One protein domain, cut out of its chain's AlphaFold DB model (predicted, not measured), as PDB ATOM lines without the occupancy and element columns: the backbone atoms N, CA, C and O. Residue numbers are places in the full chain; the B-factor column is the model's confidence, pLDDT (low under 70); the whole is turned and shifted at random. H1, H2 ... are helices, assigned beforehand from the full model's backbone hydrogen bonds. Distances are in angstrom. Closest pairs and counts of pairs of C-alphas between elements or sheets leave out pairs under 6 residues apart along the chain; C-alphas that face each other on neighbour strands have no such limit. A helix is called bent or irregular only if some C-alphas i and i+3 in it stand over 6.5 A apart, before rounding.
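This is residues 44 to 118 of the 160 residues of an uncharacterized protein of Armatimonadetes bacterium (UniProt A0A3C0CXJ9). Three helices, H1, H2 and H3, run roughly lengthwise with their centres in a triangle, and the short helix H4 is set across the last part of H1. H2 and H3 form a helical hairpin, while H1 is kinked and packs on H3 with its first residues, 44 to 51. The two ends of the longest axis are made by the links: residues 62 to 70 between H1 and H2, and residues 87 to 91 between H2 and H3. The printed part has 75 residues with four named helices, in the order H1, H2, H3, H4, and no named strand, and its class is all helix. The whole is compact, with a radius of gyration of the C-alphas of 12.1 A and spans of 34 by 23 by 18 A.

H1, residues 44 to 61, has a kink of 53 degrees near residue 55, and it is irregular, with C-alphas 52 and 55 7.1 A apart. With residues 44 to 51 alone it touches H3, residues 92 to 103, at a shallow tilt of 30 degrees, the same way; their closest C-alphas, of Asp 47 and Ala 95, are 5.5 A apart. With residues 57 to 61 alone H1 touches H4, residues 108 to 116, about perpendicular at 75 degrees; the closest C-alphas, of Gln 57 and Met 114, are 6.2 A apart. H2, residues 71 to 86, has a kink of 31 degrees near residue 80 and is only just irregular, with C-alphas 80 and 83 6.8 A apart. H1 and H2 are near each other, with 5 pairs of C-alphas within 10 A but no pair within 8 A. H2 and H3 form a hairpin, opposite ways at a shallow tilt of 12 degrees; residues 77 to 80 of H2 touch residues 98 to 102 of H3, and the closest C-alphas, of Ile 77 and Leu 102, are 6.5 A apart. The helix packing is mostly aligned, but only just, with 2 of 3 touching pairs at a shallow tilt. H3 and H4 are close but not clearly touching, the C-alphas of Asp 103 and Lys 111 being 7.9 A apart. H2 and H4 are apart. Every O i to N i+4 pair is within hydrogen-bond range in H3 and H4, against 11 of 14 in H1 and 9 of 12 in H2.

H1 begins at C-alpha 44, at (35.421, 4.197, -25.255), and measures 25.5 A from first to last C-alpha. H2 measures 23.7 A and begins at C-alpha 71, at (14.317, -5.024, -4.539). H3 measures 16.3 A. H4 measures 12.4 A and ends at C-alpha 116, at (22.632, 14.775, -11.816).

The C-alphas farthest apart, of Lys 66 and Pro 88, are 35.3 A apart. The printed part has no cut. The links H2 to H3 and H3 to H4 are tight, the link H1 to H2 is short, and no link is long. The mean pLDDT of the printed part is 83.5; residues 44 to 45 and residue 118 are under 70.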
ATOM      1  N   GLN A  44      34.987   5.541 -25.640       62.91
ATOM      2  CA  GLN A  44      35.421   4.197 -25.255       62.91
ATOM      3  C   GLN A  44      35.530   3.972 -23.739       62.91
ATOM      4  O   GLN A  44      35.291   2.873 -23.253       62.91
ATOM      5  N   MET A  45      35.876   5.007 -22.975       65.88
ATOM      6  CA  MET A  45      36.039   4.912 -21.527       65.88
ATOM      7  C   MET A  45      34.758   5.265 -20.763       65.88
ATOM      8  O   MET A  45      34.637   4.917 -19.588       65.88
ATOM      9  N   ARG A  46      33.787   5.938 -21.395       75.81
ATOM     10  CA  ARG A  46      32.586   6.453 -20.710       75.81
ATOM     11  C   ARG A  46      31.762   5.341 -20.070       75.81
ATOM     12  O   ARG A  46      31.387   5.480 -18.907       75.81
ATOM     13  N   ASP A  47      31.514   4.255 -20.797       77.50
ATOM     14  CA  ASP A  47      30.727   3.124 -20.297       77.50
ATOM     15  C   ASP A  47      31.443   2.388 -19.165       77.50
ATOM     16  O   ASP A  47      30.855   2.121 -18.120       77.50
ATOM     17  N   THR A  48      32.747   2.156 -19.300       75.25
ATOM     18  CA  THR A  48      33.553   1.532 -18.244       75.25
ATOM     19  C   THR A  48      33.579   2.387 -16.974       75.25
ATOM     20  O   THR A  48      33.328   1.882 -15.878       75.25
ATOM     21  N   PHE A  49      33.798   3.701 -17.098       78.62
ATOM     22  CA  PHE A  49      33.729   4.622 -15.957       78.62
ATOM     23  C   PHE A  49      32.333   4.674 -15.336       78.62
ATOM     24  O   PHE A  49      32.218   4.752 -14.113       78.62
ATOM     25  N   ARG A  50      31.278   4.602 -16.151       79.81
ATOM     26  CA  ARG A  50      29.895   4.532 -15.673       79.81
ATOM     27  C   ARG A  50      29.668   3.274 -14.836       79.81
ATOM     28  O   ARG A  50      29.149   3.389 -13.730       79.81
ATOM     29  N   LEU A  51      30.100   2.104 -15.311       82.50
ATOM     30  CA  LEU A  51      29.986   0.844 -14.568       82.50
ATOM     31  C   LEU A  51      30.749   0.885 -13.240       82.50
ATOM     32  O   LEU A  51      30.234   0.405 -12.232       82.50
ATOM     33  N   MET A  52      31.929   1.513 -13.208       80.88
ATOM     34  CA  MET A  52      32.685   1.705 -11.964       80.88
ATOM     35  C   MET A  52      31.983   2.638 -10.969       80.88
ATOM     36  O   MET A  52      32.077   2.434  -9.760       80.88
ATOM     37  N   GLN A  53      31.276   3.663 -11.451       83.25
ATOM     38  CA  GLN A  53      30.557   4.615 -10.597       83.25
ATOM     39  C   GLN A  53      29.171   4.127 -10.170       83.25
ATOM     40  O   GLN A  53      28.643   4.617  -9.170       83.25
ATOM     41  N   LEU A  54      28.595   3.159 -10.888       83.88
ATOM     42  CA  LEU A  54      27.232   2.681 -10.677       83.88
ATOM     43  C   LEU A  54      26.944   2.273  -9.220       83.88
ATOM     44  O   LEU A  54      25.932   2.728  -8.694       83.88
ATOM     45  N   PRO A  55      27.798   1.503  -8.507       85.00
ATOM     46  CA  PRO A  55      27.517   1.134  -7.119       85.00
ATOM     47  C   PRO A  55      27.394   2.351  -6.198       85.00
ATOM     48  O   PRO A  55      26.496   2.409  -5.365       85.00
ATOM     49  N   ARG A  56      28.255   3.359  -6.393       84.25
ATOM     50  CA  ARG A  56      28.193   4.616  -5.641       84.25
ATOM     51  C   ARG A  56      26.929   5.401  -5.983       84.25
ATOM     52  O   ARG A  56      26.266   5.893  -5.080       84.25
ATOM     53  N   GLN A  57      26.584   5.505  -7.266       83.38
ATOM     54  CA  GLN A  57      25.359   6.179  -7.707       83.38
ATOM     55  C   GLN A  57      24.106   5.506  -7.136       83.38
ATOM     56  O   GLN A  57      23.200   6.201  -6.701       83.38
ATOM     57  N   ILE A  58      24.086   4.172  -7.061       84.69
ATOM     58  CA  ILE A  58      23.016   3.397  -6.422       84.69
ATOM     59  C   ILE A  58      22.889   3.752  -4.934       84.69
ATOM     60  O   ILE A  58      21.779   3.961  -4.450       84.69
ATOM     61  N   THR A  59      24.005   3.858  -4.204       84.94
ATOM     62  CA  THR A  59      23.985   4.294  -2.799       84.94
ATOM     63  C   THR A  59      23.419   5.702  -2.647       84.94
ATOM     64  O   THR A  59      22.651   5.941  -1.723       84.94
ATOM     65  N   GLU A  60      23.771   6.624  -3.547       84.50
ATOM     66  CA  GLU A  60      23.232   7.987  -3.536       84.50
ATOM     67  C   GLU A  60      21.739   8.028  -3.891       84.50
ATOM     68  O   GLU A  60      20.986   8.695  -3.193       84.50
ATOM     69  N   LEU A  61      21.288   7.272  -4.902       85.00
ATOM     70  CA  LEU A  61      19.864   7.153  -5.248       85.00
ATOM     71  C   LEU A  61      19.030   6.647  -4.070       85.00
ATOM     72  O   LEU A  61      17.954   7.161  -3.801       85.00
ATOM     73  N   ASN A  62      19.540   5.654  -3.341       85.62
ATOM     74  CA  ASN A  62      18.820   5.062  -2.216       85.62
ATOM     75  C   ASN A  62      18.682   5.997  -1.002       85.62
ATOM     76  O   ASN A  62      17.959   5.647  -0.072       85.62
ATOM     77  N   LYS A  63      19.347   7.162  -0.984       87.12
ATOM     78  CA  LYS A  63      19.110   8.189   0.046       87.12
ATOM     79  C   LYS A  63      17.757   8.873  -0.137       87.12
ATOM     80  O   LYS A  63      17.143   9.267   0.850       87.12
ATOM     81  N   ASP A  64      17.295   8.979  -1.379       83.31
ATOM     82  CA  ASP A  64      16.022   9.593  -1.725       83.31
ATOM     83  C   ASP A  64      14.962   8.503  -1.931       83.31
ATOM     84  O   ASP A  64      15.013   7.723  -2.879       83.31
ATOM     85  N   ALA A  65      13.937   8.467  -1.075       82.44
ATOM     86  CA  ALA A  65      12.889   7.438  -1.143       82.44
ATOM     87  C   ALA A  65      12.139   7.399  -2.492       82.44
ATOM     88  O   ALA A  65      11.622   6.356  -2.879       82.44
ATOM     89  N   LYS A  66      12.096   8.527  -3.219       84.56
ATOM     90  CA  LYS A  66      11.434   8.646  -4.530       84.56
ATOM     91  C   LYS A  66      12.215   7.986  -5.668       84.56
ATOM     92  O   LYS A  66      11.614   7.538  -6.634       84.56
ATOM     93  N   THR A  67      13.540   7.938  -5.569       87.12
ATOM     94  CA  THR A  67      14.426   7.408  -6.620       87.12
ATOM     95  C   THR A  67      15.154   6.140  -6.175       87.12
ATOM     96  O   THR A  67      15.904   5.551  -6.958       87.12
ATOM     97  N   ALA A  68      14.891   5.675  -4.952       88.38
ATOM     98  CA  ALA A  68      15.397   4.423  -4.424       88.38
ATOM     99  C   ALA A  68      15.058   3.241  -5.341       88.38
ATOM    100  O   ALA A  68      14.006   3.169  -5.983       88.38
ATOM    101  N   LEU A  69      15.982   2.290  -5.407       88.00
ATOM    102  CA  LEU A  69      15.811   1.081  -6.198       88.00
ATOM    103  C   LEU A  69      14.862   0.113  -5.512       88.00
ATOM    104  O   LEU A  69      14.993  -0.187  -4.325       88.00
ATOM    105  N   THR A  70      13.955  -0.463  -6.296       89.19
ATOM    106  CA  THR A  70      13.139  -1.573  -5.806       89.19
ATOM    107  C   THR A  70      14.004  -2.827  -5.606       89.19
ATOM    108  O   THR A  70      15.006  -3.018  -6.310       89.19
ATOM    109  N   PRO A  71      13.608  -3.755  -4.715       86.56
ATOM    110  CA  PRO A  71      14.317  -5.024  -4.539       86.56
ATOM    111  C   PRO A  71      14.444  -5.832  -5.841       86.56
ATOM    112  O   PRO A  71      15.464  -6.479  -6.084       86.56
ATOM    113  N   ALA A  72      13.431  -5.756  -6.712       87.94
ATOM    114  CA  ALA A  72      13.435  -6.400  -8.021       87.94
ATOM    115  C   ALA A  72      14.495  -5.793  -8.957       87.94
ATOM    116  O   ALA A  72      15.276  -6.534  -9.561       87.94
ATOM    117  N   GLN A  73      14.581  -4.459  -9.023       88.50
ATOM    118  CA  GLN A  73      15.605  -3.760  -9.806       88.50
ATOM    119  C   GLN A  73      17.014  -4.064  -9.286       88.50
ATOM    120  O   GLN A  73      17.905  -4.384 -10.072       88.50
ATOM    121  N   ALA A  74      17.216  -4.049  -7.965       87.06
ATOM    122  CA  ALA A  74      18.504  -4.378  -7.357       87.06
ATOM    123  C   ALA A  74      18.956  -5.807  -7.705       87.06
ATOM    124  O   ALA A  74      20.111  -6.027  -8.078       87.06
ATOM    125  N   LYS A  75      18.037  -6.783  -7.658       89.12
ATOM    126  CA  LYS A  75      18.322  -8.169  -8.056       89.12
ATOM    127  C   LYS A  75      18.687  -8.272  -9.540       89.12
ATOM    128  O   LYS A  75      19.639  -8.974  -9.873       89.12
ATOM    129  N   ALA A  76      17.977  -7.557 -10.414       89.81
ATOM    130  CA  ALA A  76      18.272  -7.524 -11.845       89.81
ATOM    131  C   ALA A  76      19.664  -6.930 -12.132       89.81
ATOM    132  O   ALA A  76      20.439  -7.523 -12.883       89.81
ATOM    133  N   ILE A  77      20.023  -5.823 -11.472       88.12
ATOM    134  CA  ILE A  77      21.354  -5.203 -11.587       88.12
ATOM    135  C   ILE A  77      22.443  -6.188 -11.152       88.12
ATOM    136  O   ILE A  77      23.440  -6.364 -11.852       88.12
ATOM    137  N   LEU A  78      22.249  -6.876 -10.023       87.00
ATOM    138  CA  LEU A  78      23.216  -7.859  -9.530       87.00
ATOM    139  C   LEU A  78      23.424  -9.021 -10.505       87.00
ATOM    140  O   LEU A  78      24.559  -9.468 -10.665       87.00
ATOM    141  N   SER A  79      22.370  -9.503 -11.164       90.69
ATOM    142  CA  SER A  79      22.486 -10.563 -12.173       90.69
ATOM    143  C   SER A  79      23.325 -10.131 -13.379       90.69
ATOM    144  O   SER A  79      24.095 -10.938 -13.893       90.69
ATOM    145  N   VAL A  80      23.229  -8.862 -13.787       88.44
ATOM    146  CA  VAL A  80      24.016  -8.300 -14.899       88.44
ATOM    147  C   VAL A  80      25.475  -8.055 -14.493       88.44
ATOM    148  O   VAL A  80      26.388  -8.356 -15.257       88.44
ATOM    149  N   LEU A  81      25.724  -7.546 -13.280       85.25
ATOM    150  CA  LEU A  81      27.074  -7.173 -12.834       85.25
ATOM    151  C   LEU A  81      27.913  -8.345 -12.306       85.25
ATOM    152  O   LEU A  81      29.139  -8.315 -12.416       85.25
ATOM    153  N   LYS A  82      27.295  -9.383 -11.726       86.62
ATOM    154  CA  LYS A  82      28.001 -10.565 -11.192       86.62
ATOM    155  C   LYS A  82      29.001 -11.204 -12.169       86.62
ATOM    156  O   LYS A  82      30.142 -11.389 -11.745       86.62
ATOM    157  N   PRO A  83      28.646 -11.524 -13.430       86.31
ATOM    158  CA  PRO A  83      29.591 -12.146 -14.362       86.31
ATOM    159  C   PRO A  83      30.769 -11.227 -14.710       86.31
ATOM    160  O   PRO A  83      31.861 -11.703 -15.002       86.31
ATOM    161  N   LEU A  84      30.585  -9.907 -14.625       81.62
ATOM    162  CA  LEU A  84      31.631  -8.934 -14.944       81.62
ATOM    163  C   LEU A  84      32.717  -8.870 -13.868       81.62
ATOM    164  O   LEU A  84      33.848  -8.519 -14.172       81.62
ATOM    165  N   ARG A  85      32.412  -9.271 -12.626       79.81
ATOM    166  CA  ARG A  85      33.397  -9.319 -11.530       79.81
ATOM    167  C   ARG A  85      34.508 -10.340 -11.758       79.81
ATOM    168  O   ARG A  85      35.563 -10.220 -11.148       79.81
ATOM    169  N   GLN A  86      34.241 -11.363 -12.564       79.62
ATOM    170  CA  GLN A  86      35.197 -12.425 -12.880       79.62
ATOM    171  C   GLN A  86      36.024 -12.101 -14.127       79.62
ATOM    172  O   GLN A  86      36.978 -12.813 -14.429       79.62
ATOM    173  N   LYS A  87      35.671 -11.035 -14.856       76.81
ATOM    174  CA  LYS A  87      36.397 -10.611 -16.047       76.81
ATOM    175  C   LYS A  87      37.520  -9.647 -15.649       76.81
ATOM    176  O   LYS A  87      37.222  -8.597 -15.081       76.81
ATOM    177  N   PRO A  88      38.792  -9.962 -15.954       70.06
ATOM    178  CA  PRO A  88      39.913  -9.074 -15.639       70.06
ATOM    179  C   PRO A  88      39.881  -7.786 -16.474       70.06
ATOM    180  O   PRO A  88      40.335  -6.737 -16.026       70.06
ATOM    181  N   THR A  89      39.313  -7.858 -17.678       75.88
ATOM    182  CA  THR A  89      39.182  -6.742 -18.616       75.88
ATOM    183  C   THR A  89      37.797  -6.750 -19.244       75.88
ATOM    184  O   THR A  89      37.270  -7.813 -19.573       75.88
ATOM    185  N   LEU A  90      37.229  -5.563 -19.437       76.56
ATOM    186  CA  LEU A  90      35.943  -5.361 -20.099       76.56
ATOM    187  C   LEU A  90      36.199  -4.625 -21.413       76.56
ATOM    188  O   LEU A  90      36.794  -3.543 -21.397       76.56
ATOM    189  N   THR A  91      35.790  -5.205 -22.542       82.50
ATOM    190  CA  THR A  91      35.940  -4.518 -23.832       82.50
ATOM    191  C   THR A  91      34.908  -3.397 -23.961       82.50
ATOM    192  O   THR A  91      33.876  -3.395 -23.287       82.50
ATOM    193  N   VAL A  92      35.164  -2.431 -24.845       79.00
ATOM    194  CA  VAL A  92      34.253  -1.297 -25.077       79.00
ATOM    195  C   VAL A  92      32.874  -1.775 -25.543       79.00
ATOM    196  O   VAL A  92      31.847  -1.286 -25.077       79.00
ATOM    197  N   GLU A  93      32.831  -2.772 -26.428       82.50
ATOM    198  CA  GLU A  93      31.574  -3.331 -26.928       82.50
ATOM    199  C   GLU A  93      30.783  -4.056 -25.839       82.50
ATOM    200  O   GLU A  93      29.557  -3.935 -25.767       82.50
ATOM    201  N   GLU A  94      31.474  -4.796 -24.972       83.25
ATOM    202  CA  GLU A  94      30.855  -5.438 -23.815       83.25
ATOM    203  C   GLU A  94      30.323  -4.395 -22.834       83.25
ATOM    204  O   GLU A  94      29.190  -4.523 -22.371       83.25
ATOM    205  N   ALA A  95      31.091  -3.335 -22.568       81.88
ATOM    206  CA  ALA A  95      30.681  -2.246 -21.689       81.88
ATOM    207  C   ALA A  95      29.415  -1.565 -22.220       81.88
ATOM    208  O   ALA A  95      28.461  -1.381 -21.468       81.88
ATOM    209  N   LYS A  96      29.354  -1.296 -23.529       84.69
ATOM    210  CA  LYS A  96      28.171  -0.730 -24.192       84.69
ATOM    211  C   LYS A  96      26.952  -1.652 -24.079       84.69
ATOM    212  O   LYS A  96      25.860  -1.192 -23.743       84.69
ATOM    213  N   LYS A  97      27.124  -2.959 -24.316       87.69
ATOM    214  CA  LYS A  97      26.044  -3.959 -24.180       87.69
ATOM    215  C   LYS A  97      25.517  -4.028 -22.746       87.69
ATOM    216  O   LYS A  97      24.304  -4.015 -22.542       87.69
ATOM    217  N   VAL A  98      26.413  -4.055 -21.763       88.00
ATOM    218  CA  VAL A  98      26.059  -4.067 -20.338       88.00
ATOM    219  C   VAL A  98      25.362  -2.766 -19.940       88.00
ATOM    220  O   VAL A  98      24.305  -2.820 -19.315       88.00
ATOM    221  N   SER A  99      25.895  -1.605 -20.333       85.00
ATOM    222  CA  SER A  99      25.268  -0.297 -20.099       85.00
ATOM    223  C   SER A  99      23.831  -0.273 -20.621       85.00
ATOM    224  O   SER A  99      22.918   0.110 -19.891       85.00
ATOM    225  N   ALA A 100      23.606  -0.763 -21.844       87.62
ATOM    226  CA  ALA A 100      22.276  -0.828 -22.441       87.62
ATOM    227  C   ALA A 100      21.325  -1.784 -21.696       87.62
ATOM    228  O   ALA A 100      20.128  -1.515 -21.604       87.62
ATOM    229  N   GLN A 101      21.830  -2.898 -21.155       88.50
ATOM    230  CA  GLN A 101      21.033  -3.804 -20.318       88.50
ATOM    231  C   GLN A 101      20.648  -3.151 -18.989       88.50
ATOM    232  O   GLN A 101      19.494  -3.246 -18.574       88.50
ATOM    233  N   LEU A 102      21.586  -2.453 -18.348       87.38
ATOM    234  CA  LEU A 102      21.338  -1.732 -17.101       87.38
ATOM    235  C   LEU A 102      20.338  -0.589 -17.298       87.38
ATOM    236  O   LEU A 102      19.447  -0.405 -16.471       87.38
ATOM    237  N   ASP A 103      20.410   0.126 -18.421       87.25
ATOM    238  CA  ASP A 103      19.464   1.195 -18.751       87.25
ATOM    239  C   ASP A 103      18.014   0.715 -18.864       87.25
ATOM    240  O   ASP A 103      17.097   1.506 -18.663       87.25
ATOM    241  N   LYS A 104      17.764  -0.567 -19.137       91.38
ATOM    242  CA  LYS A 104      16.396  -1.112 -19.155       91.38
ATOM    243  C   LYS A 104      15.817  -1.329 -17.756       91.38
ATOM    244  O   LYS A 104      14.610  -1.492 -17.629       91.38
ATOM    245  N   ILE A 105      16.658  -1.350 -16.721       89.62
ATOM    246  CA  ILE A 105      16.247  -1.626 -15.339       89.62
ATOM    247  C   ILE A 105      15.831  -0.337 -14.620       89.62
ATOM    248  O   ILE A 105      14.913  -0.356 -13.799       89.62
ATOM    249  N   PHE A 106      16.497   0.780 -14.919       88.75
ATOM    250  CA  PHE A 106      16.234   2.070 -14.282       88.75
ATOM    251  C   PHE A 106      15.050   2.802 -14.923       88.75
ATOM    252  O   PHE A 106      14.911   2.833 -16.150       88.75
ATOM    253  N   THR A 107      14.241   3.466 -14.096       90.06
ATOM    254  CA  THR A 107      13.192   4.382 -14.569       90.06
ATOM    255  C   THR A 107      13.798   5.668 -15.141       90.06
ATOM    256  O   THR A 107      14.982   5.960 -14.944       90.06
ATOM    257  N   ALA A 108      12.996   6.458 -15.861       87.69
ATOM    258  CA  ALA A 108      13.438   7.755 -16.381       87.69
ATOM    259  C   ALA A 108      13.903   8.696 -15.252       87.69
ATOM    260  O   ALA A 108      14.991   9.262 -15.339       87.69
ATOM    261  N   GLU A 109      13.142   8.767 -14.158       86.31
ATOM    262  CA  GLU A 109      13.462   9.586 -12.982       86.31
ATOM    263  C   GLU A 109      14.783   9.160 -12.319       86.31
ATOM    264  O   GLU A 109      15.621   9.992 -11.978       86.31
ATOM    265  N   GLN A 110      15.028   7.850 -12.201       86.06
ATOM    266  CA  GLN A 110      16.285   7.319 -11.666       86.06
ATOM    267  C   GLN A 110      17.476   7.641 -12.579       86.06
ATOM    268  O   GLN A 110      18.559   7.973 -12.094       86.06
ATOM    269  N   LYS A 111      17.294   7.569 -13.904       87.69
ATOM    270  CA  LYS A 111      18.335   7.940 -14.880       87.69
ATOM    271  C   LYS A 111      18.693   9.414 -14.787       87.69
ATOM    272  O   LYS A 111      19.877   9.750 -14.814       87.69
ATOM    273  N   GLU A 112      17.691  10.273 -14.658       86.69
ATOM    274  CA  GLU A 112      17.891  11.706 -14.476       86.69
ATOM    275  C   GLU A 112      18.617  12.001 -13.158       86.69
ATOM    276  O   GLU A 112      19.628  12.708 -13.148       86.69
ATOM    277  N   ALA A 113      18.188  11.373 -12.061       85.00
ATOM    278  CA  ALA A 113      18.854  11.489 -10.770       85.00
ATOM    279  C   ALA A 113      20.330  11.045 -10.846       85.00
ATOM    280  O   ALA A 113      21.218  11.779 -10.409       85.00
ATOM    281  N   MET A 114      20.638   9.915 -11.492       82.19
ATOM    282  CA  MET A 114      22.027   9.475 -11.708       82.19
ATOM    283  C   MET A 114      22.842  10.425 -12.588       82.19
ATOM    284  O   MET A 114      24.029  10.632 -12.324       82.19
ATOM    285  N   ALA A 115      22.233  11.012 -13.621       81.62
ATOM    286  CA  ALA A 115      22.893  12.003 -14.467       81.62
ATOM    287  C   ALA A 115      23.258  13.265 -13.670       81.62
ATOM    288  O   ALA A 115      24.337  13.829 -13.866       81.62
ATOM    289  N   ASN A 116      22.405  13.652 -12.720       81.81
ATOM    290  CA  ASN A 116      22.632  14.775 -11.816       81.81
ATOM    291  C   ASN A 116      23.684  14.471 -10.735       81.81
ATOM    292  O   ASN A 116      24.368  15.388 -10.282       81.81
ATOM    293  N   LEU A 117      23.874  13.201 -10.365       74.44
ATOM    294  CA  LEU A 117      24.875  12.737  -9.390       74.44
ATOM    295  C   LEU A 117      26.320  12.704  -9.923       74.44
ATOM    296  O   LEU A 117      27.226  12.259  -9.215       74.44
ATOM    297  N   ARG A 118      26.561  13.145 -11.165       61.97
ATOM    298  CA  ARG A 118      27.877  13.093 -11.819       61.97
ATOM    299  C   ARG A 118      28.989  13.662 -10.915       61.97
ATOM    300  O   ARG A 118      28.836  14.765 -10.381       61.97
TER     301      ARG A 118